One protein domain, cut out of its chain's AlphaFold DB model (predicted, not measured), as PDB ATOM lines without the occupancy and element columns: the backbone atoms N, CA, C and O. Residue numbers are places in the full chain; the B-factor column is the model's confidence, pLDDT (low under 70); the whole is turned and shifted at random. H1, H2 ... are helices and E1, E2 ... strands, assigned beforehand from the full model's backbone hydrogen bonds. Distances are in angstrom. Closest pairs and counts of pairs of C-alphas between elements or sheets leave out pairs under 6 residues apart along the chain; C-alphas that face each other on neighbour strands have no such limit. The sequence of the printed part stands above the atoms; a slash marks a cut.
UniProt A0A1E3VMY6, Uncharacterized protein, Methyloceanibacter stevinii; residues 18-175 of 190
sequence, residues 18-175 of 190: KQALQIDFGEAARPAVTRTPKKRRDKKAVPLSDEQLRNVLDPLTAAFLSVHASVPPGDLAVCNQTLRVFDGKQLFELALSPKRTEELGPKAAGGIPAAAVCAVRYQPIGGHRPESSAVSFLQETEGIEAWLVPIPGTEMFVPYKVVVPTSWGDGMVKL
ATOM      1  N   LYS A  18      91.229 121.284 215.997       92.06
ATOM      2  CA  LYS A  18      90.907 122.709 215.906       92.06
ATOM      3  C   LYS A  18      91.191 123.354 217.252       92.06
ATOM      4  O   LYS A  18      90.771 122.839 218.289       92.06
ATOM      5  N   GLN A  19      91.939 124.447 217.244       92.69
ATOM      6  CA  GLN A  19      92.244 125.241 218.422       92.69
ATOM      7  C   GLN A  19      92.033 126.716 218.110       92.69
ATOM      8  O   GLN A  19      92.440 127.192 217.060       92.69
ATOM      9  N   ALA A  20      91.421 127.435 219.037       94.38
ATOM     10  CA  ALA A  20      91.353 128.884 219.030       94.38
ATOM     11  C   ALA A  20      91.806 129.420 220.389       94.38
ATOM     12  O   ALA A  20      91.585 128.793 221.432       94.38
ATOM     13  N   LEU A  21      92.461 130.568 220.359       95.38
ATOM     14  CA  LEU A  21      92.939 131.339 221.488       95.38
ATOM     15  C   LEU A  21      92.556 132.792 221.231       95.38
ATOM     16  O   LEU A  21      92.864 133.324 220.174       95.38
ATOM     17  N   GLN A  22      91.934 133.414 222.218       96.06
ATOM     18  CA  GLN A  22      91.700 134.847 222.260       96.06
ATOM     19  C   GLN A  22      92.313 135.383 223.550       96.06
ATOM     20  O   GLN A  22      92.146 134.775 224.615       96.06
ATOM     21  N   ILE A  23      93.029 136.496 223.444       95.81
ATOM     22  CA  ILE A  23      93.570 137.244 224.573       95.81
ATOM     23  C   ILE A  23      93.052 138.673 224.478       95.81
ATOM     24  O   ILE A  23      93.314 139.342 223.483       95.81
ATOM     25  N   ASP A  24      92.360 139.141 225.510       94.94
ATOM     26  CA  ASP A  24      91.900 140.524 225.616       94.94
ATOM     27  C   ASP A  24      92.774 141.276 226.630       94.94
ATOM     28  O   ASP A  24      92.864 140.886 227.796       94.94
ATOM     29  N   PHE A  25      93.418 142.352 226.178       91.00
ATOM     30  CA  PHE A  25      94.382 143.172 226.925       91.00
ATOM     31  C   PHE A  25      93.753 144.477 227.445       91.00
ATOM     32  O   PHE A  25      94.431 145.495 227.541       91.00
ATOM     33  N   GLY A  26      92.446 144.471 227.736       80.50
ATOM     34  CA  GLY A  26      91.734 145.642 228.268       80.50
ATOM     35  C   GLY A  26      92.319 146.162 229.591       80.50
ATOM     36  O   GLY A  26      93.315 145.652 230.089       80.50
ATOM     37  N   GLU A  27      91.671 147.139 230.226       70.69
ATOM     38  CA  GLU A  27      92.217 147.825 231.420       70.69
ATOM     39  C   GLU A  27      92.343 146.964 232.696       70.69
ATOM     40  O   GLU A  27      92.707 147.452 233.765       70.69
ATOM     41  N   ALA A  28      92.042 145.668 232.613       68.19
ATOM     42  CA  ALA A  28      92.214 144.751 233.723       68.19
ATOM     43  C   ALA A  28      93.702 144.550 234.059       68.19
ATOM     44  O   ALA A  28      94.571 144.553 233.191       68.19
ATOM     45  N   ALA A  29      93.994 144.258 235.329       75.19
ATOM     46  CA  ALA A  29      95.354 143.948 235.780       75.19
ATOM     47  C   ALA A  29      95.967 142.713 235.086       75.19
ATOM     48  O   ALA A  29      97.184 142.552 235.098       75.19
ATOM     49  N   ARG A  30      95.139 141.847 234.484       88.25
ATOM     50  CA  ARG A  30      95.544 140.623 233.790       88.25
ATOM     51  C   ARG A  30      94.791 140.471 232.464       88.25
ATOM     52  O   ARG A  30      93.563 140.576 232.478       88.25
ATOM     53  N   PRO A  31      95.471 140.091 231.364       92.69
ATOM     54  CA  PRO A  31      94.798 139.766 230.115       92.69
ATOM     55  C   PRO A  31      93.830 138.586 230.277       92.69
ATOM     56  O   PRO A  31      94.178 137.540 230.846       92.69
ATOM     57  N   ALA A  32      92.611 138.733 229.761       93.31
ATOM     58  CA  ALA A  32      91.615 137.668 229.773       93.31
ATOM     59  C   ALA A  32      91.922 136.669 228.653       93.31
ATOM     60  O   ALA A  32      92.139 137.062 227.514       93.31
ATOM     61  N   VAL A  33      91.952 135.372 228.970       94.25
ATOM     62  CA  VAL A  33      92.331 134.323 228.011       94.25
ATOM     63  C   VAL A  33      91.176 133.356 227.799       94.25
ATOM     64  O   VAL A  33      90.782 132.640 228.721       94.25
ATOM     65  N   THR A  34      90.708 133.256 226.557       94.94
ATOM     66  CA  THR A  34      89.702 132.280 226.128       94.94
ATOM     67  C   THR A  34      90.338 131.254 225.197       94.94
ATOM     68  O   THR A  34      91.061 131.604 224.270       94.94
ATOM     69  N   ARG A  35      90.094 129.961 225.445       94.00
ATOM     70  CA  ARG A  35      90.614 128.855 224.626       94.00
ATOM     71  C   ARG A  35      89.499 127.902 224.227       94.00
ATOM     72  O   ARG A  35      88.730 127.466 225.086       94.00
ATOM     73  N   THR A  36      89.496 127.508 222.959       92.88
ATOM     74  CA  THR A  36      88.571 126.518 222.399       92.88
ATOM     75  C   THR A  36      89.375 125.403 221.729       92.88
ATOM     76  O   THR A  36      90.136 125.707 220.818       92.88
ATOM     77  N   PRO A  37      89.257 124.130 222.150       91.00
ATOM     78  CA  PRO A  37      88.530 123.673 223.333       91.00
ATOM     79  C   PRO A  37      89.160 124.203 224.629       91.00
ATOM     80  O   PRO A  37      90.356 124.514 224.684       91.00
ATOM     81  N   LYS A  38      88.353 124.279 225.695       89.00
ATOM     82  CA  LYS A  38      88.826 124.707 227.016       89.00
ATOM     83  C   LYS A  38      89.925 123.759 227.498       89.00
ATOM     84  O   LYS A  38      89.714 122.553 227.606       89.00
ATOM     85  N   LYS A  39      91.098 124.309 227.816       85.75
ATOM     86  CA  LYS A  39      92.210 123.567 228.425       85.75
ATOM     87  C   LYS A  39      92.266 123.871 229.917       85.75
ATOM     88  O   LYS A  39      92.132 125.022 230.323       85.75
ATOM     89  N   ARG A  40      92.480 122.837 230.734       86.38
ATOM     90  CA  ARG A  40      92.736 123.010 232.170       86.38
ATOM     91  C   ARG A  40      94.075 123.711 232.381       86.38
ATOM     92  O   ARG A  40      95.014 123.502 231.613       86.38
ATOM     93  N   ARG A  41      94.157 124.506 233.450       85.31
ATOM     94  CA  ARG A  41      95.422 125.088 233.901       85.31
ATOM     95  C   ARG A  41      96.412 123.971 234.216       85.31
ATOM     96  O   ARG A  41      96.075 122.989 234.879       85.31
ATOM     97  N   ASP A  42      97.636 124.160 233.754       90.94
ATOM     98  CA  ASP A  42      98.738 123.258 234.023       90.94
ATOM     99  C   ASP A  42      99.298 123.517 235.424       90.94
ATOM    100  O   ASP A  42      99.844 124.585 235.692       90.94
ATOM    101  N   LYS A  43      99.124 122.562 236.340       93.06
ATOM    102  CA  LYS A  43      99.562 122.710 237.737       93.06
ATOM    103  C   LYS A  43     101.080 122.608 237.907       93.06
ATOM    104  O   LYS A  43     101.582 123.013 238.945       93.06
ATOM    105  N   LYS A  44     101.783 122.055 236.914       95.12
ATOM    106  CA  LYS A  44     103.247 121.920 236.917       95.12
ATOM    107  C   LYS A  44     103.955 123.135 236.317       95.12
ATOM    108  O   LYS A  44     105.172 123.227 236.387       95.12
ATOM    109  N   ALA A  45     103.205 124.044 235.695       96.12
ATOM    110  CA  ALA A  45     103.777 125.259 235.143       96.12
ATOM    111  C   ALA A  45     104.169 126.230 236.261       96.12
ATOM    112  O   ALA A  45     103.448 126.360 237.255       96.12
ATOM    113  N   VAL A  46     105.270 126.953 236.053       97.12
ATOM    114  CA  VAL A  46     105.687 128.063 236.913       97.12
ATOM    115  C   VAL A  46     104.514 129.049 237.024       97.12
ATOM    116  O   VAL A  46     103.974 129.464 235.991       97.12
ATOM    117  N   PRO A  47     104.047 129.391 238.237       95.19
ATOM    118  CA  PRO A  47     102.899 130.271 238.401       95.19
ATOM    119  C   PRO A  47     103.201 131.682 237.881       95.19
ATOM    120  O   PRO A  47     104.337 132.142 237.923       95.19
ATOM    121  N   LEU A  48     102.159 132.364 237.406       94.19
ATOM    122  CA  LEU A  48     102.202 133.771 237.012       94.19
ATOM    123  C   LEU A  48     101.290 134.567 237.935       94.19
ATOM    124  O   LEU A  48     100.149 134.149 238.161       94.19
ATOM    125  N   SER A  49     101.784 135.694 238.440       93.12
ATOM    126  CA  SER A  49     100.960 136.677 239.140       93.12
ATOM    127  C   SER A  49     100.295 137.636 238.151       93.12
ATOM    128  O   SER A  49     100.770 137.835 237.030       93.12
ATOM    129  N   ASP A  50      99.198 138.257 238.575       92.38
ATOM    130  CA  ASP A  50      98.509 139.279 237.781       92.38
ATOM    131  C   ASP A  50      99.424 140.487 237.540       92.38
ATOM    132  O   ASP A  50      99.469 141.040 236.449       92.38
ATOM    133  N   GLU A  51     100.250 140.833 238.528       92.00
ATOM    134  CA  GLU A  51     101.249 141.894 238.424       92.00
ATOM    135  C   GLU A  51     102.257 141.675 237.297       92.00
ATOM    136  O   GLU A  51     102.543 142.602 236.537       92.00
ATOM    137  N   GLN A  52     102.751 140.447 237.140       94.19
ATOM    138  CA  GLN A  52     103.685 140.118 236.065       94.19
ATOM    139  C   GLN A  52     103.065 140.312 234.677       94.19
ATOM    140  O   GLN A  52     103.801 140.570 233.723       94.19
ATOM    141  N   LEU A  53     101.739 140.210 234.569       93.50
ATOM    142  CA  LEU A  53     100.982 140.279 233.322       93.50
ATOM    143  C   LEU A  53     100.508 141.693 232.960       93.50
ATOM    144  O   LEU A  53      99.818 141.863 231.956       93.50
ATOM    145  N   ARG A  54     100.914 142.715 233.719       90.12
ATOM    146  CA  ARG A  54     100.693 144.115 233.345       90.12
ATOM    147  C   ARG A  54     101.683 144.562 232.269       90.12
ATOM    148  O   ARG A  54     102.863 144.209 232.320       90.12
ATOM    149  N   ASN A  55     101.210 145.403 231.344       88.31
ATOM    150  CA  ASN A  55     102.014 146.023 230.280       88.31
ATOM    151  C   ASN A  55     102.805 145.011 229.429       88.31
ATOM    152  O   ASN A  55     103.957 145.253 229.067       88.31
ATOM    153  N   VAL A  56     102.201 143.855 229.153       93.31
ATOM    154  CA  VAL A  56     102.772 142.806 228.299       93.31
ATOM    155  C   VAL A  56     102.204 142.904 226.887       93.31
ATOM    156  O   VAL A  56     101.095 143.391 226.676       93.31
ATOM    157  N   LEU A  57     102.981 142.440 225.919       93.94
ATOM    158  CA  LEU A  57     102.651 142.450 224.501       93.94
ATOM    159  C   LEU A  57     102.068 141.097 224.092       93.94
ATOM    160  O   LEU A  57     102.449 140.061 224.645       93.94
ATOM    161  N   ASP A  58     101.195 141.084 223.090       94.19
ATOM    162  CA  ASP A  58     100.887 139.844 222.378       94.19
ATOM    163  C   ASP A  58     102.004 139.498 221.370       94.19
ATOM    164  O   ASP A  58     102.787 140.381 220.994       94.19
ATOM    165  N   PRO A  59     102.097 138.237 220.905       92.50
ATOM    166  CA  PRO A  59     103.158 137.811 219.995       92.50
ATOM    167  C   PRO A  59     103.281 138.625 218.698       92.50
ATOM    168  O   PRO A  59     104.398 138.855 218.240       92.50
ATOM    169  N   LEU A  60     102.173 139.078 218.101       90.44
ATOM    170  CA  LEU A  60     102.205 139.868 216.866       90.44
ATOM    171  C   LEU A  60     102.593 141.316 217.136       90.44
ATOM    172  O   LEU A  60     103.428 141.858 216.410       90.44
ATOM    173  N   THR A  61     102.054 141.933 218.192       90.44
ATOM    174  CA  THR A  61     102.480 143.287 218.577       90.44
ATOM    175  C   THR A  61     103.972 143.300 218.907       90.44
ATOM    176  O   THR A  61     104.686 144.190 218.442       90.44
ATOM    177  N   ALA A  62     104.476 142.296 219.634       90.62
ATOM    178  CA  ALA A  62     105.901 142.142 219.918       90.62
ATOM    179  C   ALA A  62     106.737 142.002 218.639       90.62
ATOM    180  O   ALA A  62     107.743 142.690 218.487       90.62
ATOM    181  N   ALA A  63     106.301 141.154 217.704       85.31
ATOM    182  CA  ALA A  63     107.041 140.898 216.477       85.31
ATOM    183  C   ALA A  63     107.061 142.094 215.514       85.31
ATOM    184  O   ALA A  63     108.091 142.332 214.897       85.31
ATOM    185  N   PHE A  64     105.959 142.836 215.361       81.75
ATOM    186  CA  PHE A  64     105.804 143.782 214.245       81.75
ATOM    187  C   PHE A  64     105.591 145.240 214.641       81.75
ATOM    188  O   PHE A  64     105.799 146.120 213.813       81.75
ATOM    189  N   LEU A  65     105.133 145.514 215.862       68.19
ATOM    190  CA  LEU A  65     104.613 146.839 216.223       68.19
ATOM    191  C   LEU A  65     105.304 147.450 217.441       68.19
ATOM    192  O   LEU A  65     104.987 148.571 217.816       68.19
ATOM    193  N   SER A  66     106.214 146.726 218.087       68.81
ATOM    194  CA  SER A  66     106.794 147.165 219.363       68.81
ATOM    195  C   SER A  66     108.102 147.919 219.212       68.81
ATOM    196  O   SER A  66     108.475 148.673 220.114       68.81
ATOM    197  N   VAL A  67     108.787 147.726 218.086       74.62
ATOM    198  CA  VAL A  67     110.069 148.363 217.833       74.62
ATOM    199  C   VAL A  67     109.835 149.724 217.201       74.62
ATOM    200  O   VAL A  67     109.541 149.836 216.011       74.62
ATOM    201  N   HIS A  68     109.976 150.754 218.026       78.56
ATOM    202  CA  HIS A  68     109.934 152.140 217.593       78.56
ATOM    203  C   HIS A  68     111.305 152.769 217.777       78.56
ATOM    204  O   HIS A  68     111.858 152.735 218.877       78.56
ATOM    205  N   ALA A  69     111.837 153.354 216.714       76.00
ATOM    206  CA  ALA A  69     113.089 154.084 216.775       76.00
ATOM    207  C   ALA A  69     113.107 155.163 215.692       76.00
ATOM    208  O   ALA A  69     112.774 154.907 214.537       76.00
ATOM    209  N   SER A  70     113.531 156.369 216.053       81.62
ATOM    210  CA  SER A  70     113.749 157.467 215.106       81.62
ATOM    211  C   SER A  70     115.195 157.408 214.592       81.62
ATOM    212  O   SER A  70     115.973 158.340 214.778       81.62
ATOM    213  N   VAL A  71     115.573 156.262 214.014       86.56
ATOM    214  CA  VAL A  71     116.936 155.954 213.541       86.56
ATOM    215  C   VAL A  71     116.913 155.523 212.072       86.56
ATOM    216  O   VAL A  71     115.884 155.026 211.600       86.56
ATOM    217  N   PRO A  72     118.004 155.724 211.311       88.06
ATOM    218  CA  PRO A  72     118.039 155.345 209.903       88.06
ATOM    219  C   PRO A  72     118.023 153.815 209.700       88.06
ATOM    220  O   PRO A  72     118.331 153.053 210.623       88.06
ATOM    221  N   PRO A  73     117.682 153.330 208.485       88.81
ATOM    222  CA  PRO A  73     117.825 151.918 208.136       88.81
ATOM    223  C   PRO A  73     119.239 151.405 208.434       88.81
ATOM    224  O   PRO A  73     120.220 152.080 208.130       88.81
ATOM    225  N   GLY A  74     119.344 150.204 209.004       92.06
ATOM    226  CA  GLY A  74     120.634 149.593 209.339       92.06
ATOM    227  C   GLY A  74     121.262 150.050 210.660       92.06
ATOM    228  O   GLY A  74     122.249 149.444 211.075       92.06
ATOM    229  N   ASP A  75     120.699 151.052 211.345       94.25
ATOM    230  CA  ASP A  75     121.203 151.512 212.642       94.25
ATOM    231  C   ASP A  75     120.917 150.493 213.753       94.25
ATOM    232  O   ASP A  75     119.778 150.087 213.986       94.25
ATOM    233  N   LEU A  76     121.967 150.093 214.464       95.62
ATOM    234  CA  LEU A  76     121.916 149.079 215.510       95.62
ATOM    235  C   LEU A  76     121.249 149.542 216.806       95.62
ATOM    236  O   LEU A  76     120.872 148.695 217.617       95.62
ATOM    237  N   ALA A  77     121.061 150.847 217.012       94.00
ATOM    238  CA  ALA A  77     120.376 151.370 218.191       94.00
ATOM    239  C   ALA A  77     118.947 150.815 218.328       94.00
ATOM    240  O   ALA A  77     118.457 150.643 219.444       94.00
ATOM    241  N   VAL A  78     118.317 150.440 217.208       93.31
ATOM    242  CA  VAL A  78     117.001 149.787 217.175       93.31
ATOM    243  C   VAL A  78     116.975 148.442 217.913       93.31
ATOM    244  O   VAL A  78     115.923 148.005 218.370       93.31
ATOM    245  N   CYS A  79     118.121 147.782 218.077       95.44
ATOM    246  CA  CYS A  79     118.209 146.505 218.772       95.44
ATOM    247  C   CYS A  79     118.233 146.643 220.300       95.44
ATOM    248  O   CYS A  79     118.096 145.634 220.972       95.44
ATOM    249  N   ASN A  80     118.399 147.838 220.875       93.19
ATOM    250  CA  ASN A  80     118.579 148.017 222.323       93.19
ATOM    251  C   ASN A  80     117.246 148.024 223.086       93.19
ATOM    252  O   ASN A  80     116.836 149.046 223.640       93.19
ATOM    253  N   GLN A  81     116.544 146.891 223.108       90.81
ATOM    254  CA  GLN A  81     115.252 146.786 223.779       90.81
ATOM    255  C   GLN A  81     114.932 145.378 224.272       90.81
ATOM    256  O   GLN A  81     115.388 144.377 223.722       90.81
ATOM    257  N   THR A  82     114.047 145.325 225.262       94.25
ATOM    258  CA  THR A  82     113.479 144.083 225.781       94.25
ATOM    259  C   THR A  82     111.968 144.101 225.604       94.25
ATOM    260  O   THR A  82     111.286 145.047 226.008       94.25
ATOM    261  N   LEU A  83     111.440 143.042 224.994       94.25
ATOM    262  CA  LEU A  83     110.015 142.870 224.733       94.25
ATOM    263  C   LEU A  83     109.440 141.834 225.694       94.25
ATOM    264  O   LEU A  83     109.873 140.686 225.685       94.25
ATOM    265  N   ARG A  84     108.444 142.216 226.498       95.38
ATOM    266  CA  ARG A  84     107.735 141.301 227.408       95.38
ATOM    267  C   ARG A  84     106.505 140.755 226.699       95.38
ATOM    268  O   ARG A  84     105.599 141.525 226.393       95.38
ATOM    269  N   VAL A  85     106.470 139.455 226.435       96.38
ATOM    270  CA  VAL A  85     105.456 138.819 225.586       96.38
ATOM    271  C   VAL A  85     104.654 137.805 226.386       96.38
ATOM    272  O   VAL A  85     105.215 136.914 227.024       96.38
ATOM    273  N   PHE A  86     103.330 137.922 226.320       96.56
ATOM    274  CA  PHE A  86     102.402 136.943 226.865       96.56
ATOM    275  C   PHE A  86     101.613 136.279 225.734       96.56
ATOM    276  O   PHE A  86     100.799 136.910 225.067       96.56
ATOM    277  N   ASP A  87     101.813 134.973 225.545       94.44
ATOM    278  CA  ASP A  87     101.177 134.198 224.465       94.44
ATOM    279  C   ASP A  87      99.843 133.542 224.886       94.44
ATOM    280  O   ASP A  87      99.346 132.597 224.264       94.44
ATOM    281  N   GLY A  88      99.273 133.988 226.008       93.81
ATOM    282  CA  GLY A  88      98.066 133.408 226.595       93.81
ATOM    283  C   GLY A  88      98.325 132.132 227.400       93.81
ATOM    284  O   GLY A  88      97.378 131.521 227.908       93.81
ATOM    285  N   LYS A  89      99.569 131.650 227.480       93.38
ATOM    286  CA  LYS A  89      99.988 130.521 228.325       93.38
ATOM    287  C   LYS A  89     101.167 130.911 229.209       93.38
ATOM    288  O   LYS A  89     101.104 130.683 230.413       93.38
ATOM    289  N   GLN A  90     102.209 131.460 228.607       95.88
ATOM    290  CA  GLN A  90     103.481 131.790 229.232       95.88
ATOM    291  C   GLN A  90     103.823 133.257 229.008       95.88
ATOM    292  O   GLN A  90     103.435 133.861 228.010       95.88
ATOM    293  N   LEU A  91     104.553 133.801 229.972       97.50
ATOM    294  CA  LEU A  91     105.185 135.104 229.904       97.50
ATOM    295  C   LEU A  91     106.683 134.885 229.731       97.50
ATOM    296  O   LEU A  91     107.285 134.106 230.478       97.50
ATOM    297  N   PHE A  92     107.271 135.572 228.768       97.94
ATOM    298  CA  PHE A  92     108.701 135.545 228.497       97.94
ATOM    299  C   PHE A  92     109.168 136.911 228.010       97.94
ATOM    300  O   PHE A  92     108.367 137.744 227.585       97.94
ATOM    301  N   GLU A  93     110.470 137.133 228.075       97.31
ATOM    302  CA  GLU A  93     111.118 138.315 227.537       97.31
ATOM    303  C   GLU A  93     111.981 137.938 226.335       97.31
ATOM    304  O   GLU A  93     112.594 136.869 226.289       97.31
ATOM    305  N   LEU A  94     111.989 138.818 225.341       96.50
ATOM    306  CA  LEU A  94     112.902 138.781 224.209       96.50
ATOM    307  C   LEU A  94     113.841 139.971 224.360       96.50
ATOM    308  O   LEU A  94     113.432 141.111 224.130       96.50
ATOM    309  N   ALA A  95     115.073 139.715 224.789       96.62
ATOM    310  CA  ALA A  95     116.108 140.736 224.871       96.62
ATOM    311  C   ALA A  95     116.831 140.808 223.526       96.62
ATOM    312  O   ALA A  95     117.433 139.825 223.090       96.62
ATOM    313  N   LEU A  96     116.728 141.951 222.856       96.50
ATOM    314  CA  LEU A  96     117.424 142.213 221.608       96.50
ATOM    315  C   LEU A  96     118.760 142.894 221.927       96.50
ATOM    316  O   LEU A  96     118.866 143.677 222.872       96.50
ATOM    317  N   SER A  97     119.784 142.597 221.133       97.25
ATOM    318  CA  SER A  97     121.066 143.293 221.210       97.25
ATOM    319  C   SER A  97     121.681 143.488 219.823       97.25
ATOM    320  O   SER A  97     121.493 142.635 218.949       97.25
ATOM    321  N   PRO A  98     122.437 144.577 219.600       97.81
ATOM    322  CA  PRO A  98     123.179 144.810 218.365       97.81
ATOM    323  C   PRO A  98     124.023 143.602 217.946       97.81
ATOM    324  O   PRO A  98     124.773 143.068 218.762       97.81
ATOM    325  N   LYS A  99     123.930 143.183 216.678       97.88
ATOM    326  CA  LYS A  99     124.821 142.161 216.104       97.88
ATOM    327  C   LYS A  99     125.622 142.696 214.923       97.88
ATOM    328  O   LYS A  99     126.847 142.644 214.957       97.88
ATOM    329  N   ARG A 100     124.949 143.183 213.876       98.25
ATOM    330  CA  ARG A 100     125.584 143.766 212.675       98.25
ATOM    331  C   ARG A 100     124.578 144.523 211.812       98.25
ATOM    332  O   ARG A 100     123.388 144.230 211.868       98.25
ATOM    333  N   THR A 101     125.054 145.432 210.975       97.62
ATOM    334  CA  THR A 101     124.270 145.980 209.860       97.62
ATOM    335  C   THR A 101     124.407 145.049 208.654       97.62
ATOM    336  O   THR A 101     125.501 144.558 208.377       97.62
ATOM    337  N   GLU A 102     123.308 144.763 207.957       96.81
ATOM    338  CA  GLU A 102     123.296 143.916 206.759       96.81
ATOM    339  C   GLU A 102     122.697 144.684 205.582       96.81
ATOM    340  O   GLU A 102     121.518 145.037 205.602       96.81
ATOM    341  N   GLU A 103     123.510 144.917 204.552       95.12
ATOM    342  CA  GLU A 103     123.056 145.482 203.282       95.12
ATOM    343  C   GLU A 103     122.076 144.521 202.607       95.12
ATOM    344  O   GLU A 103     122.347 143.331 202.405       95.12
ATOM    345  N   LEU A 104     120.913 145.043 202.249       89.94
ATOM    346  CA  LEU A 104     119.885 144.317 201.535       89.94
ATOM    347  C   LEU A 104     120.054 144.604 200.040       89.94
ATOM    348  O   LEU A 104     120.002 145.742 199.586       89.94
ATOM    349  N   GLY A 105     120.277 143.551 199.249       83.69
ATOM    350  CA  GLY A 105     120.484 143.693 197.805       83.69
ATOM    351  C   GLY A 105     119.284 144.317 197.068       83.69
ATOM    352  O   GLY A 105     118.181 144.381 197.607       83.69
ATOM    353  N   PRO A 106     119.429 144.668 195.776       76.81
ATOM    354  CA  PRO A 106     118.446 145.451 195.006       76.81
ATOM    355  C   PRO A 106     117.055 144.807 194.849       76.81
ATOM    356  O   PRO A 106     116.125 145.442 194.363       76.81
ATOM    357  N   LYS A 107     116.895 143.540 195.245       74.94
ATOM    358  CA  LYS A 107     115.621 142.801 195.252       74.94
ATOM    359  C   LYS A 107     114.924 142.814 196.620       74.94
ATOM    360  O   LYS A 107     113.990 142.042 196.830       74.94
ATOM    361  N   ALA A 108     115.408 143.611 197.571       78.31
ATOM    362  CA  ALA A 108     114.807 143.728 198.889       78.31
ATOM    363  C   ALA A 108     113.380 144.283 198.796       78.31
ATOM    364  O   ALA A 108     113.105 145.237 198.065       78.31
ATOM    365  N   ALA A 109     112.462 143.673 199.547       73.31
ATOM    366  CA  ALA A 109     111.079 144.125 199.594       73.31
ATOM    367  C   ALA A 109     111.008 145.588 200.066       73.31
ATOM    368  O   ALA A 109     111.649 145.961 201.046       73.31
ATOM    369  N   GLY A 110     110.227 146.414 199.365       72.56
ATOM    370  CA  GLY A 110     110.015 147.819 199.731       72.56
ATOM    371  C   GLY A 110     111.179 148.771 199.431       72.56
ATOM    372  O   GLY A 110     111.123 149.911 199.877       72.56
ATOM    373  N   GLY A 111     112.218 148.343 198.695       77.12
ATOM    374  CA  GLY A 111     113.357 149.209 198.339       77.12
ATOM    375  C   GLY A 111     114.254 149.579 199.526       77.12
ATOM    376  O   GLY A 111     114.942 150.594 199.495       77.12
ATOM    377  N   ILE A 112     114.213 148.776 200.590       82.31
ATOM    378  CA  ILE A 112     114.933 149.029 201.837       82.31
ATOM    379  C   ILE A 112     116.410 148.650 201.647       82.31
ATOM    380  O   ILE A 112     116.670 147.498 201.300       82.31
ATOM    381  N   PRO A 113     117.369 149.567 201.888       87.44
ATOM    382  CA  PRO A 113     118.774 149.345 201.544       87.44
ATOM    383  C   PRO A 113     119.530 148.492 202.565       87.44
ATOM    384  O   PRO A 113     120.434 147.763 202.189       87.44
ATOM    385  N   ALA A 114     119.161 148.548 203.847       93.69
ATOM    386  CA  ALA A 114     119.875 147.855 204.915       93.69
ATOM    387  C   ALA A 114     118.936 147.445 206.056       93.69
ATOM    388  O   ALA A 114     117.924 148.101 206.322       93.69
ATOM    389  N   ALA A 115     119.302 146.369 206.751       95.44
ATOM    390  CA  ALA A 115     118.670 145.906 207.978       95.44
ATOM    391  C   ALA A 115     119.638 146.002 209.159       95.44
ATOM    392  O   ALA A 115     120.831 145.722 209.030       95.44
ATOM    393  N   ALA A 116     119.105 146.332 210.331       96.94
ATOM    394  CA  ALA A 116     119.810 146.136 211.587       96.94
ATOM    395  C   ALA A 116     119.580 144.695 212.045       96.94
ATOM    396  O   ALA A 116     118.441 144.285 212.271       96.94
ATOM    397  N   VAL A 117     120.641 143.905 212.159       97.81
ATOM    398  CA  VAL A 117     120.549 142.538 212.668       97.81
ATOM    399  C   VAL A 117     120.724 142.566 214.174       97.81
ATOM    400  O   VAL A 117     121.779 142.955 214.685       97.81
ATOM    401  N   CYS A 118     119.690 142.119 214.871       98.12
ATOM    402  CA  CYS A 118     119.665 141.965 216.312       98.12
ATOM    403  C   CYS A 118     119.853 140.492 216.672       98.12
ATOM    404  O   CYS A 118     119.162 139.629 216.127       98.12
ATOM    405  N   ALA A 119     120.750 140.202 217.613       98.00
ATOM    406  CA  ALA A 119     120.705 138.936 218.335       98.00
ATOM    407  C   ALA A 119     119.516 138.975 219.303       98.00
ATOM    408  O   ALA A 119     119.233 140.025 219.881       98.00
ATOM    409  N   VAL A 120     118.817 137.853 219.470       97.50
ATOM    410  CA  VAL A 120     117.649 137.758 220.353       97.50
ATOM    411  C   VAL A 120     117.889 136.681 221.401       97.50
ATOM    412  O   VAL A 120     118.229 135.545 221.078       97.50
ATOM    413  N   ARG A 121     117.679 137.020 222.672       97.44
ATOM    414  CA  ARG A 121     117.725 136.075 223.790       97.44
ATOM    415  C   ARG A 121     116.334 135.860 224.358       97.44
ATOM    416  O   ARG A 121     115.658 136.820 224.719       97.44
ATOM    417  N   TYR A 122     115.929 134.597 224.446       97.12
ATOM    418  CA  TYR A 122     114.667 134.189 225.050       97.12
ATOM    419  C   TYR A 122     114.848 133.954 226.554       97.12
ATOM    420  O   TYR A 122     115.675 133.147 226.974       97.12
ATOM    421  N   GLN A 123     114.051 134.647 227.368       97.31
ATOM    422  CA  GLN A 123     114.082 134.553 228.827       97.31
ATOM    423  C   GLN A 123     112.682 134.215 229.360       97.31
ATOM    424  O   GLN A 123     111.803 135.077 229.389       97.31
ATOM    425  N   PRO A 124     112.413 132.968 229.774       97.50
ATOM    426  CA  PRO A 124     111.098 132.590 230.263       97.50
ATOM    427  C   PRO A 124     110.877 133.108 231.689       97.50
ATOM    428  O   PRO A 124     111.721 132.937 232.562       97.50
ATOM    429  N   ILE A 125     109.707 133.700 231.941       97.38
ATOM    430  CA  ILE A 125     109.341 134.258 233.254       97.38
ATOM    431  C   ILE A 125     108.373 133.332 233.993       97.38
ATOM    432  O   ILE A 125     108.550 133.054 235.176       97.38
ATOM    433  N   GLY A 126     107.351 132.811 233.308       96.88
ATOM    434  CA  GLY A 126     106.395 131.891 233.928       96.88
ATOM    435  C   GLY A 126     105.355 131.343 232.957       96.88
ATOM    436  O   GLY A 126     105.340 131.692 231.782       96.88
ATOM    437  N   GLY A 127     104.499 130.436 233.425       95.81
ATOM    438  CA  GLY A 127     103.489 129.730 232.624       95.81
ATOM    439  C   GLY A 127     104.034 128.585 231.754       95.81
ATOM    440  O   GLY A 127     103.260 127.821 231.167       95.81
ATOM    441  N   HIS A 128     105.355 128.415 231.718       96.44
ATOM    442  CA  HIS A 128     106.034 127.256 231.152       96.44
ATOM    443  C   HIS A 128     106.280 126.184 232.225       96.44
ATOM    444  O   HIS A 128     106.242 126.456 233.424       96.44
ATOM    445  N   ARG A 129     106.520 124.949 231.784       96.12
ATOM    446  CA  ARG A 129     106.968 123.848 232.644       96.12
ATOM    447  C   ARG A 129     108.491 123.896 232.784       96.12
ATOM    448  O   ARG A 129     109.132 123.993 231.737       96.12
ATOM    449  N   PRO A 130     109.067 123.795 233.994       94.25
ATOM    450  CA  PRO A 130     110.522 123.762 234.171       94.25
ATOM    451  C   PRO A 130     111.211 122.644 233.375       94.25
ATOM    452  O   PRO A 130     112.311 122.830 232.877       94.25
ATOM    453  N   GLU A 131     110.544 121.501 233.198       94.31
ATOM    454  CA  GLU A 131     111.047 120.346 232.446       94.31
ATOM    455  C   GLU A 131     110.849 120.446 230.919       94.31
ATOM    456  O   GLU A 131     111.049 119.473 230.190       94.31
ATOM    457  N   SER A 132     110.374 121.587 230.414       95.50
ATOM    458  CA  SER A 132     110.069 121.762 228.995       95.50
ATOM    459  C   SER A 132     111.346 121.858 228.161       95.50
ATOM    460  O   SER A 132     111.931 122.931 228.055       95.50
ATOM    461  N   SER A 133     111.704 120.776 227.464       93.75
ATOM    462  CA  SER A 133     112.880 120.724 226.580       93.75
ATOM    463  C   SER A 133     112.913 121.841 225.535       93.75
ATOM    464  O   SER A 133     113.968 122.403 225.269       93.75
ATOM    465  N   ALA A 134     111.757 122.222 224.980       92.25
ATOM    466  CA  ALA A 134     111.663 123.334 224.034       92.25
ATOM    467  C   ALA A 134     112.022 124.690 224.669       92.25
ATOM    468  O   ALA A 134     112.570 125.557 224.000       92.25
ATOM    469  N   VAL A 135     111.714 124.874 225.955       94.81
ATOM    470  CA  VAL A 135     112.011 126.113 226.688       94.81
ATOM    471  C   VAL A 135     113.489 126.141 227.054       94.81
ATOM    472  O   VAL A 135     114.143 127.134 226.759       94.81
ATOM    473  N   SER A 136     114.029 125.034 227.574       94.88
ATOM    474  CA  SER A 136     115.466 124.889 227.841       94.88
ATOM    475  C   SER A 136     116.296 125.143 226.582       94.88
ATOM    476  O   SER A 136     117.211 125.957 226.600       94.88
ATOM    477  N   PHE A 137     115.901 124.550 225.452       94.38
ATOM    478  CA  PHE A 137     116.566 124.769 224.171       94.38
ATOM    479  C   PHE A 137     116.573 126.251 223.761       94.38
ATOM    480  O   PHE A 137     117.615 126.784 223.385       94.38
ATOM    481  N   LEU A 138     115.429 126.941 223.850       94.19
ATOM    482  CA  LEU A 138     115.342 128.364 223.497       94.19
ATOM    483  C   LEU A 138     116.160 129.259 224.439       94.19
ATOM    484  O   LEU A 138     116.684 130.273 223.988       94.19
ATOM    485  N   GLN A 139     116.276 128.898 225.719       94.81
ATOM    486  CA  GLN A 139     117.113 129.615 226.687       94.81
ATOM    487  C   GLN A 139     118.608 129.477 226.388       94.81
ATOM    488  O   GLN A 139     119.351 130.447 226.515       94.81
ATOM    489  N   GLU A 140     119.046 128.276 226.010       94.25
ATOM    490  CA  GLU A 140     120.452 127.967 225.724       94.25
ATOM    491  C   GLU A 140     120.888 128.476 224.344       94.25
ATOM    492  O   GLU A 140     122.060 128.772 224.117       94.25
ATOM    493  N   THR A 141     119.943 128.610 223.414       93.69
ATOM    494  CA  THR A 141     120.222 129.040 222.044       93.69
ATOM    495  C   THR A 141     120.748 130.480 221.992       93.69
ATOM    496  O   THR A 141     120.164 131.414 222.544       93.69
ATOM    497  N   GLU A 142     121.832 130.686 221.238       94.00
ATOM    498  CA  GLU A 142     122.386 132.021 220.938       94.00
ATOM    499  C   GLU A 142     122.187 132.448 219.474       94.00
ATOM    500  O   GLU A 142     122.564 133.548 219.074       94.00
ATOM    501  N   GLY A 143     121.615 131.565 218.653       94.81
ATOM    502  CA  GLY A 143     121.500 131.750 217.206       94.81
ATOM    503  C   GLY A 143     120.216 132.431 216.734       94.81
ATOM    504  O   GLY A 143     119.986 132.479 215.530       94.81
ATOM    505  N   ILE A 144     119.360 132.929 217.636       97.19
ATOM    506  CA  ILE A 144     118.156 133.653 217.212       97.19
ATOM    507  C   ILE A 144     118.572 135.037 216.708       97.19
ATOM    508  O   ILE A 144     119.190 135.820 217.433       97.19
ATOM    509  N   GLU A 145     118.206 135.348 215.467       97.75
ATOM    510  CA  GLU A 145     118.496 136.628 214.823       97.75
ATOM    511  C   GLU A 145     117.224 137.242 214.233       97.75
ATOM    512  O   GLU A 145     116.397 136.549 213.633       97.75
ATOM    513  N   ALA A 146     117.089 138.559 214.362       96.94
ATOM    514  CA  ALA A 146     116.033 139.343 213.733       96.94
ATOM    515  C   ALA A 146     116.645 140.487 212.920       96.94
ATOM    516  O   ALA A 146     117.428 141.278 213.434       96.94
ATOM    517  N   TRP A 147     116.273 140.584 211.647       96.75
ATOM    518  CA  TRP A 147     116.688 141.645 210.737       96.75
ATOM    519  C   TRP A 147     115.595 142.693 210.741       96.75
ATOM    520  O   TRP A 147     114.551 142.481 210.127       96.75
ATOM    521  N   LEU A 148     115.809 143.797 211.441       95.12
ATOM    522  CA  LEU A 148     114.829 144.863 211.563       95.12
ATOM    523  C   LEU A 148     115.037 145.910 210.475       95.12
ATOM    524  O   LEU A 148     116.152 146.376 210.233       95.12
ATOM    525  N   VAL A 149     113.935 146.282 209.831       93.00
ATOM    526  CA  VAL A 149     113.889 147.309 208.791       93.00
ATOM    527  C   VAL A 149     112.793 148.327 209.090       93.00
ATOM    528  O   VAL A 149     111.749 147.934 209.616       93.00
ATOM    529  N   PRO A 150     112.984 149.613 208.757       89.88
ATOM    530  CA  PRO A 150     111.961 150.618 208.992       89.88
ATOM    531  C   PRO A 150     110.797 150.460 208.011       89.88
ATOM    532  O   PRO A 150     110.989 150.131 206.838       89.88
ATOM    533  N   ILE A 151     109.587 150.756 208.477       86.31
ATOM    534  CA  ILE A 151     108.424 150.957 207.615       86.31
ATOM    535  C   ILE A 151     108.467 152.405 207.098       86.31
ATOM    536  O   ILE A 151     108.385 153.335 207.911       86.31
ATOM    537  N   PRO A 152     108.533 152.630 205.771       82.31
ATOM    538  CA  PRO A 152     108.565 153.971 205.197       82.31
ATOM    539  C   PRO A 152     107.409 154.855 205.684       82.31
ATOM    540  O   PRO A 152     106.251 154.437 205.691       82.31
ATOM    541  N   GLY A 153     107.730 156.092 206.075       81.19
ATOM    542  CA  GLY A 153     106.749 157.076 206.547       81.19
ATOM    543  C   GLY A 153     106.304 156.909 208.005       81.19
ATOM    544  O   GLY A 153     105.371 157.589 208.427       81.19
ATOM    545  N   THR A 154     106.949 156.030 208.778       83.75
ATOM    546  CA  THR A 154     106.644 155.801 210.199       83.75
ATOM    547  C   THR A 154     107.929 155.656 211.022       83.75
ATOM    548  O   THR A 154     109.010 155.504 210.463       83.75
ATOM    549  N   GLU A 155     107.809 155.651 212.351       84.75
ATOM    550  CA  GLU A 155     108.913 155.332 213.277       84.75
ATOM    551  C   GLU A 155     108.960 153.837 213.650       84.75
ATOM    552  O   GLU A 155     109.613 153.461 214.621       84.75
ATOM    553  N   MET A 156     108.207 152.987 212.946       86.88
ATOM    554  CA  MET A 156     108.100 151.559 213.247       86.88
ATOM    555  C   MET A 156     109.117 150.756 212.450       86.88
ATOM    556  O   MET A 156     109.349 151.026 211.272       86.88
ATOM    557  N   PHE A 157     109.649 149.715 213.080       90.94
ATOM    558  CA  PHE A 157     110.451 148.700 212.413       90.94
ATOM    559  C   PHE A 157     109.753 147.351 212.462       90.94
ATOM    560  O   PHE A 157     109.124 146.985 213.453       90.94
ATOM    561  N   VAL A 158     109.925 146.590 211.388       91.75
ATOM    562  CA  VAL A 158     109.414 145.227 211.253       91.75
ATOM    563  C   VAL A 158     110.547 144.262 210.935       91.75
ATOM    564  O   VAL A 158     111.541 144.653 210.318       91.75
ATOM    565  N   PRO A 159     110.412 142.985 211.312       93.38
ATOM    566  CA  PRO A 159     111.353 141.962 210.915       93.38
ATOM    567  C   PRO A 159     111.232 141.684 209.415       93.38
ATOM    568  O   PRO A 159     110.242 141.137 208.930       93.38
ATOM    569  N   TYR A 160     112.284 142.015 208.674       92.94
ATOM    570  CA  TYR A 160     112.491 141.576 207.298       92.94
ATOM    571  C   TYR A 160     112.809 140.080 207.224       92.94
ATOM    572  O   TYR A 160     112.410 139.386 206.290       92.94
ATOM    573  N   LYS A 161     113.542 139.573 208.216       93.69
ATOM    574  CA  LYS A 161     113.896 138.163 208.366       93.69
ATOM    575  C   LYS A 161     113.959 137.847 209.855       93.69
ATOM    576  O   LYS A 161     114.407 138.685 210.633       93.69
ATOM    577  N   VAL A 162     113.525 136.659 210.245       95.81
ATOM    578  CA  VAL A 162     113.790 136.082 211.566       95.81
ATOM    579  C   VAL A 162     114.317 134.680 211.350       95.81
ATOM    580  O   VAL A 162     113.745 133.929 210.559       95.81
ATOM    581  N   VAL A 163     115.397 134.348 212.042       96.88
ATOM    582  CA  VAL A 163     115.968 133.005 212.085       96.88
ATOM    583  C   VAL A 163     115.898 132.519 213.522       96.88
ATOM    584  O   VAL A 163     116.317 133.222 214.439       96.88
ATOM    585  N   VAL A 164     115.338 131.330 213.710       95.19
ATOM    586  CA  VAL A 164     115.230 130.656 215.001       95.19
ATOM    587  C   VAL A 164     115.834 129.265 214.837       95.19
ATOM    588  O   VAL A 164     115.268 128.456 214.095       95.19
ATOM    589  N   PRO A 165     116.953 128.961 215.513       93.44
ATOM    590  CA  PRO A 165     117.476 127.608 215.547       93.44
ATOM    591  C   PRO A 165     116.435 126.645 216.104       93.44
ATOM    592  O   PRO A 165     115.646 126.989 216.984       93.44
ATOM    593  N   THR A 166     116.420 125.424 215.591       89.94
ATOM    594  CA  THR A 166     115.587 124.332 216.099       89.94
ATOM    595  C   THR A 166     116.418 123.050 216.150       89.94
ATOM    596  O   THR A 166     117.513 122.983 215.597       89.94
ATOM    597  N   SER A 167     115.905 121.988 216.775       85.19
ATOM    598  CA  SER A 167     116.619 120.706 216.939       85.19
ATOM    599  C   SER A 167     117.013 119.987 215.635       85.19
ATOM    600  O   SER A 167     117.682 118.962 215.674       85.19
ATOM    601  N   TRP A 168     116.548 120.469 214.489       88.00
ATOM    602  CA  TRP A 168     116.570 119.805 213.187       88.00
ATOM    603  C   TRP A 168     116.900 120.789 212.050       88.00
ATOM    604  O   TRP A 168     116.674 120.489 210.881       88.00
ATOM    605  N   GLY A 169     117.462 121.952 212.395       91.06
ATOM    606  CA  GLY A 169     117.854 123.010 211.464       91.06
ATOM    607  C   GLY A 169     117.261 124.364 211.839       91.06
ATOM    608  O   GLY A 169     116.622 124.513 212.880       91.06
ATOM    609  N   ASP A 170     117.448 125.355 210.979       94.44
ATOM    610  CA  ASP A 170     116.951 126.704 211.230       94.44
ATOM    611  C   ASP A 170     115.539 126.893 210.672       94.44
ATOM    612  O   ASP A 170     115.271 126.674 209.488       94.44
ATOM    613  N   GLY A 171     114.629 127.353 211.528       94.56
ATOM    614  CA  GLY A 171     113.363 127.927 211.097       94.56
ATOM    615  C   GLY A 171     113.583 129.370 210.651       94.56
ATOM    616  O   GLY A 171     114.164 130.163 211.389       94.56
ATOM    617  N   MET A 172     113.097 129.733 209.463       94.88
ATOM    618  CA  MET A 172     113.216 131.095 208.941       94.88
ATOM    619  C   MET A 172     111.863 131.640 208.492       94.88
ATOM    620  O   MET A 172     111.131 130.992 207.744       94.88
ATOM    621  N   VAL A 173     111.579 132.879 208.884       91.88
ATOM    622  CA  VAL A 173     110.490 133.691 208.329       91.88
ATOM    623  C   VAL A 173     111.110 134.868 207.593       91.88
ATOM    624  O   VAL A 173     112.011 135.516 208.118       91.88
ATOM    625  N   LYS A 174     110.642 135.150 206.375       91.75
ATOM    626  CA  LYS A 174     111.127 136.266 205.560       91.75
ATOM    627  C   LYS A 174     109.962 137.074 205.005       91.75
ATOM    628  O   LYS A 174     109.011 136.513 204.465       91.75
ATOM    629  N   LEU A 175     110.078 138.392 205.097       88.56
ATOM    630  CA  LEU A 175     109.162 139.341 204.493       88.56
ATOM    631  C   LEU A 175     109.326 139.310 202.968       88.56
ATOM    632  O   LEU A 175     110.403 139.585 202.437       88.56
TER     633      LEU A 175
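What this domain is: This is residues 18 to 175 of the 190 residues of an uncharacterized protein of Methyloceanibacter stevinii (UniProt A0A1E3VMY6). A strongly twisted sheet of six strands, E3 to E8, curls round the short helix H1, and the small hairpin E1 and E2 lies off one end, apart from the sheet's strands. The long hairpin E4 and E5 runs along the longest axis, with E6, E7 and E8 set at a slant to it; H2 and H3 are two further short helices on this sheet. The printed part has 158 residues, with three named helices and eight named strands in the order E1 E2 H1 H2 E3 E4 E5 H3 E6 E7 E8; the large sheet's order is E3 - E4 - E5 - E6 - E7 - E8, all antiparallel, and the class is mixed, helices and strands. The whole is compact, with a radius of gyration of the C-alphas of 17.0 A and spans of 51 by 38 by 30 A.

Where its parts are: Find C-alpha 18 at (90.907, 122.709, 215.906); from there E1, residues 18 to 24, runs 20.3 A, and E2 follows at 32 to 36. Next come H1, residues 59 to 64, and H2, 76 to 79. E3 is 82 to 86; E4, 91 to 103, runs 33.7 A from (105.185, 135.104, 229.904) and bends by 67 degrees at residue 100. E5, 114 to 126, spans 35.8 A. H3 is 133 to 140 and E6 is 145 to 150. E7, 157 to 166, spans 25.2 A and bends by 59 degrees at residue 160; E8, 169 to 174, ends at (111.127, 136.266, 205.560).

How they stand to each other: Look at E1 and E2, an antiparallel hairpin, where N 22 and O 34 are 2.9 A apart. In the large sheet, E3 E4 E5 and E6 E7 E8 are meanders, each strand the antiparallel neighbour of the one before. Look for N 85 and O 92 at 2.8 A between E3 and E4, N 95 and O 121 at 3.0 A between E4 and E5, N 118 and O 146 at 2.8 A between E5 and E6, N 147 and O 161 at 2.8 A between E6 and E7, and N 164 and O 171 at 2.9 A between E7 and E8. H1 is on this sheet; its closest C-alphas to E7 are those of Phe 64 and Val 158, 4.9 A. H2 is on it too, at a height over the sheet of 6.3 A. H3 stands at the sheet's level, only just, with a height of 3.7 A; Gln 139 and Tyr 122 of E5 have the closest C-alphas, 5.4 A. In H1 and H3 every O i to N i+4 pair is within hydrogen-bond range; H2 is too short for one.

The domain as a whole: The farthest C-alphas, those of Lys 43 and Pro 106, are 52.0 A apart. The printed part has no cut. The links E2 to H1, 22 residues, and H1 to H2, 11 residues, are long. The mean pLDDT of the printed part is 91.3; residues 28, 65 and 66 are under 70.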